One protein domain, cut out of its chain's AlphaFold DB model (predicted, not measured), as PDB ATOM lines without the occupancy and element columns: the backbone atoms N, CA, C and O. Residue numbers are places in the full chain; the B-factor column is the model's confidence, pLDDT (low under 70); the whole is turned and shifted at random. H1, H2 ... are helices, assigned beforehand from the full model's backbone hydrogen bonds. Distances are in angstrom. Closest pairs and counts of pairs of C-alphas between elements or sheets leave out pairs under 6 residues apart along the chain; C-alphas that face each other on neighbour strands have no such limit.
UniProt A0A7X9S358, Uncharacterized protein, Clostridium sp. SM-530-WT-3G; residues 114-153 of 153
ATOM      1  N   SER A 114     -13.285  -4.030  46.617       97.56
ATOM      2  CA  SER A 114     -14.236  -2.914  46.613       97.56
ATOM      3  C   SER A 114     -14.142  -2.048  45.355       97.56
ATOM      4  O   SER A 114     -15.151  -1.513  44.901       97.56
ATOM      5  N   THR A 115     -12.953  -1.919  44.768       97.12
ATOM      6  CA  THR A 115     -12.744  -1.189  43.515       97.12
ATOM      7  C   THR A 115     -13.242  -1.992  42.320       97.12
ATOM      8  O   THR A 115     -13.894  -1.426  41.449       97.12
ATOM      9  N   ILE A 116     -13.002  -3.308  42.298       96.19
ATOM     10  CA  ILE A 116     -13.522  -4.198  41.247       96.19
ATOM     11  C   ILE A 116     -15.049  -4.162  41.211       96.19
ATOM     12  O   ILE A 116     -15.629  -4.065  40.131       96.19
ATOM     13  N   ARG A 117     -15.704  -4.160  42.379       96.88
ATOM     14  CA  ARG A 117     -17.166  -4.044  42.466       96.88
ATOM     15  C   ARG A 117     -17.678  -2.769  41.791       96.88
ATOM     16  O   ARG A 117     -18.544  -2.855  40.931       96.88
ATOM     17  N   LYS A 118     -17.066  -1.620  42.095       96.94
ATOM     18  CA  LYS A 118     -17.407  -0.334  41.463       96.94
ATOM     19  C   LYS A 118     -17.154  -0.329  39.955       96.94
ATOM     20  O   LYS A 118     -17.967   0.190  39.206       96.94
ATOM     21  N   ILE A 119     -16.043  -0.908  39.497       95.69
ATOM     22  CA  ILE A 119     -15.749  -1.011  38.058       95.69
ATOM     23  C   ILE A 119     -16.809  -1.859  37.354       95.69
ATOM     24  O   ILE A 119     -17.257  -1.494  36.273       95.69
ATOM     25  N   ASN A 120     -17.232  -2.967  37.956       94.06
ATOM     26  CA  ASN A 120     -18.280  -3.804  37.381       94.06
ATOM     27  C   ASN A 120     -19.626  -3.075  37.335       94.06
ATOM     28  O   ASN A 120     -20.306  -3.162  36.321       94.06
ATOM     29  N   GLU A 121     -19.983  -2.318  38.376       95.38
ATOM     30  CA  GLU A 121     -21.173  -1.457  38.353       95.38
ATOM     31  C   GLU A 121     -21.116  -0.461  37.185       95.38
ATOM     32  O   GLU A 121     -22.068  -0.382  36.415       95.38
ATOM     33  N   LEU A 122     -19.976   0.214  36.982       94.44
ATOM     34  CA  LEU A 122     -19.778   1.119  35.841       94.44
ATOM     35  C   LEU A 122     -19.948   0.399  34.498       94.44
ATOM     36  O   LEU A 122     -20.642   0.907  33.624       94.44
ATOM     37  N   LYS A 123     -19.390  -0.809  34.350       92.50
ATOM     38  CA  LYS A 123     -19.565  -1.623  33.135       92.50
ATOM     39  C   LYS A 123     -21.023  -1.983  32.861       92.50
ATOM     40  O   LYS A 123     -21.408  -2.079  31.706       92.50
ATOM     41  N   MET A 124     -21.820  -2.220  33.903       90.94
ATOM     42  CA  MET A 124     -23.240  -2.551  33.745       90.94
ATOM     43  C   MET A 124     -24.103  -1.336  33.398       90.94
ATOM     44  O   MET A 124     -25.197  -1.507  32.868       90.94
ATOM     45  N   MET A 125     -23.643  -0.130  33.733       91.25
ATOM     46  CA  MET A 125     -24.341   1.121  33.431       91.25
ATOM     47  C   MET A 125     -24.028   1.656  32.031       91.25
ATOM     48  O   MET A 125     -24.772   2.500  31.534       91.25
ATOM     49  N   ASP A 126     -22.927   1.213  31.424       89.25
ATOM     50  CA  ASP A 126     -22.510   1.668  30.103       89.25
ATOM     51  C   ASP A 126     -23.374   1.047  28.992       89.25
ATOM     52  O   ASP A 126     -23.830  -0.095  29.088       89.25
ATOM     53  N   ASN A 127     -23.600   1.807  27.919       89.25
ATOM     54  CA  ASN A 127     -24.336   1.321  26.750       89.25
ATOM     55  C   ASN A 127     -23.466   0.414  25.869       89.25
ATOM     56  O   ASN A 127     -23.999  -0.407  25.115       89.25
ATOM     57  N   ASP A 128     -22.143   0.572  25.929       88.00
ATOM     58  CA  ASP A 128     -21.195  -0.256  25.201       88.00
ATOM     59  C   ASP A 128     -20.846  -1.510  26.009       88.00
ATOM     60  O   ASP A 128     -20.060  -1.499  26.957       88.00
ATOM     61  N   ILE A 129     -21.396  -2.642  25.570       82.19
ATOM     62  CA  ILE A 129     -21.157  -3.948  26.188       82.19
ATOM     63  C   ILE A 129     -19.684  -4.385  26.128       82.19
ATOM     64  O   ILE A 129     -19.272  -5.282  26.866       82.19
ATOM     65  N   SER A 130     -18.889  -3.777  25.243       83.94
ATOM     66  CA  SER A 130     -17.480  -4.106  25.038       83.94
ATOM     67  C   SER A 130     -16.522  -3.255  25.875       83.94
ATOM     68  O   SER A 130     -15.303  -3.454  25.801       83.94
ATOM     69  N   ILE A 131     -17.046  -2.362  26.727       89.31
ATOM     70  CA  ILE A 131     -16.212  -1.480  27.538       89.31
ATOM     71  C   ILE A 131     -15.251  -2.268  28.440       89.31
ATOM     72  O   ILE A 131     -15.606  -3.144  29.244       89.31
ATOM     73  N   CYS A 132     -13.970  -1.941  28.308       89.06
ATOM     74  CA  CYS A 132     -12.901  -2.587  29.048       89.06
ATOM     75  C   CYS A 132     -12.446  -1.730  30.239       89.06
ATOM     76  O   CYS A 132     -12.756  -0.545  30.351       89.06
ATOM     77  N   VAL A 133     -11.689  -2.338  31.158       91.31
ATOM     78  CA  VAL A 133     -11.180  -1.629  32.347       91.31
ATOM     79  C   VAL A 133     -10.273  -0.463  31.949       91.31
ATOM     80  O   VAL A 133     -10.317   0.578  32.594       91.31
ATOM     81  N   SER A 134      -9.492  -0.616  30.877       88.94
ATOM     82  CA  SER A 134      -8.596   0.434  30.386       88.94
ATOM     83  C   SER A 134      -9.362   1.693  29.990       88.94
ATOM     84  O   SER A 134      -9.013   2.769  30.457       88.94
ATOM     85  N   THR A 135     -10.461   1.548  29.241       91.19
ATOM     86  CA  THR A 135     -11.325   2.665  28.826       91.19
ATOM     87  C   THR A 135     -11.880   3.428  30.028       91.19
ATOM     88  O   THR A 135     -11.799   4.652  30.077       91.19
ATOM     89  N   ILE A 136     -12.382   2.710  31.040       93.75
ATOM     90  CA  ILE A 136     -12.915   3.325  32.268       93.75
ATOM     91  C   ILE A 136     -11.824   4.116  32.998       93.75
ATOM     92  O   ILE A 136     -12.069   5.208  33.509       93.75
ATOM     93  N   VAL A 137     -10.610   3.564  33.065       92.94
ATOM     94  CA  VAL A 137      -9.476   4.231  33.710       92.94
ATOM     95  C   VAL A 137      -9.067   5.484  32.943       92.94
ATOM     96  O   VAL A 137      -8.843   6.514  33.575       92.94
ATOM     97  N   ASP A 138      -8.999   5.424  31.615       91.12
ATOM     98  CA  ASP A 138      -8.621   6.574  30.792       91.12
ATOM     99  C   ASP A 138      -9.652   7.712  30.931       91.12
ATOM    100  O   ASP A 138      -9.267   8.848  31.208       91.12
ATOM    101  N   GLN A 139     -10.954   7.402  30.905       92.56
ATOM    102  CA  GLN A 139     -12.018   8.381  31.176       92.56
ATOM    103  C   GLN A 139     -11.923   8.987  32.585       92.56
ATOM    104  O   GLN A 139     -12.095  10.193  32.768       92.56
ATOM    105  N   ALA A 140     -11.637   8.167  33.601       94.25
ATOM    106  CA  ALA A 140     -11.497   8.645  34.974       94.25
ATOM    107  C   ALA A 140     -10.285   9.577  35.142       94.25
ATOM    108  O   ALA A 140     -10.364  10.570  35.873       94.25
ATOM    109  N   ILE A 141      -9.171   9.266  34.471       94.38
ATOM    110  CA  ILE A 141      -7.971  10.109  34.457       94.38
ATOM    111  C   ILE A 141      -8.273  11.436  33.769       94.38
ATOM    112  O   ILE A 141      -7.943  12.475  34.340       94.38
ATOM    113  N   ASP A 142      -8.914  11.417  32.599       94.31
ATOM    114  CA  ASP A 142      -9.258  12.638  31.864       94.31
ATOM    115  C   ASP A 142     -10.200  13.534  32.680       94.31
ATOM    116  O   ASP A 142      -9.927  14.720  32.884       94.31
ATOM    117  N   TYR A 143     -11.245  12.950  33.277       95.50
ATOM    118  CA  TYR A 143     -12.134  13.670  34.189       95.50
ATOM    119  C   TYR A 143     -11.352  14.341  35.325       95.50
ATOM    120  O   TYR A 143     -11.481  15.547  35.551       95.50
ATOM    121  N   TYR A 144     -10.495  13.594  36.025       96.62
ATOM    122  CA  TYR A 144      -9.731  14.144  37.144       96.62
ATOM    123  C   TYR A 144      -8.714  15.205  36.697       96.62
ATOM    124  O   TYR A 144      -8.595  16.256  37.332       96.62
ATOM    125  N   TYR A 145      -8.030  14.986  35.575       96.00
ATOM    126  CA  TYR A 145      -7.108  15.951  34.982       96.00
ATOM    127  C   TYR A 145      -7.811  17.282  34.676       96.00
ATOM    128  O   TYR A 145      -7.346  18.344  35.106       96.00
ATOM    129  N   ASN A 146      -8.983  17.219  34.040       94.81
ATOM    130  CA  ASN A 146      -9.789  18.391  33.708       94.81
ATOM    131  C   ASN A 146     -10.283  19.133  34.958       94.81
ATOM    132  O   ASN A 146     -10.287  20.367  34.972       94.81
ATOM    133  N   THR A 147     -10.627  18.423  36.042       94.75
ATOM    134  CA  THR A 147     -10.994  19.071  37.316       94.75
ATOM    135  C   THR A 147      -9.832  19.847  37.938       94.75
ATOM    136  O   THR A 147     -10.025  20.976  38.392       94.75
ATOM    137  N   ILE A 148      -8.611  19.298  37.911       94.56
ATOM    138  CA  ILE A 148      -7.417  19.985  38.428       94.56
ATOM    139  C   ILE A 148      -7.083  21.207  37.569       94.56
ATOM    140  O   ILE A 148      -6.754  22.262  38.113       94.56
ATOM    141  N   LEU A 149      -7.157  21.075  36.242       94.44
ATOM    142  CA  LEU A 149      -6.883  22.175  35.316       94.44
ATOM    143  C   LEU A 149      -7.903  23.309  35.481       94.44
ATOM    144  O   LEU A 149      -7.521  24.475  35.550       94.44
ATOM    145  N   SER A 150      -9.185  22.961  35.612       91.31
ATOM    146  CA  SER A 150     -10.264  23.928  35.845       91.31
ATOM    147  C   SER A 150     -10.134  24.624  37.201       91.31
ATOM    148  O   SER A 150     -10.459  25.795  37.306       91.31
ATOM    149  N   SER A 151      -9.622  23.936  38.228       82.94
ATOM    150  CA  SER A 151      -9.402  24.509  39.563       82.94
ATOM    151  C   SER A 151      -8.177  25.432  39.661       82.94
ATOM    152  O   SER A 151      -8.005  26.085  40.691       82.94
ATOM    153  N   LYS A 152      -7.283  25.431  38.664       72.62
ATOM    154  CA  LYS A 152      -6.072  26.273  38.633       72.62
ATOM    155  C   LYS A 152      -6.239  27.566  37.827       72.62
ATOM    156  O   LYS A 152      -5.324  28.388  37.857       72.62
ATOM    157  N   ASN A 153      -7.355  27.714  37.119       56.53
ATOM    158  CA  ASN A 153      -7.769  28.953  36.460       56.53
ATOM    159  C   ASN A 153      -8.761  29.710  37.346       56.53
ATOM    160  O   ASN A 153      -8.803  30.952  37.218       56.53
TER     161      ASN A 153
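AT A GLANCE: This is residues 114 to 153 of the 153 residues of an uncharacterized protein of Clostridium sp. SM-530-WT-3G (UniProt A0A7X9S358). Two helices make a loose L: the shorter H1 is one arm, and the longer H2 begins near H1 and runs away about perpendicular to it, residues 138 to 153 sticking out. The link between them folds back past the end of H1. The printed part has 40 residues, with two named helices, H1 then H2, and no named strand; the class is all helix. It is loose, with a radius of gyration of the C-alphas of 12.3 A, and elongated, spanning 36 by 22 by 15 A.

HOW THE PARTS SIT: H1, residues 114 to 125, and H2, residues 133 to 151, are close but not clearly touching; their closest C-alphas, Ile 119 and Val 133, are 7.3 A apart. Their lines stand about perpendicular, at 84 degrees. In H1 and H2 every O i to N i+4 pair is within hydrogen-bond range.

IN THESE COORDINATES: H1 begins at C-alpha 114 (-14.236, -2.914, 46.613) and is 17.1 A long from first to last C-alpha. H2 is 27.2 A long and ends at C-alpha 151 (-9.402, 24.509, 39.563).

THE WHOLE: The C-alphas farthest apart, Ile 129 and Asn 153, are 37.0 A apart. The printed part has no cut, and the link from H1 to H2 is short. Residue 153, the chain's last, has pLDDT under 70.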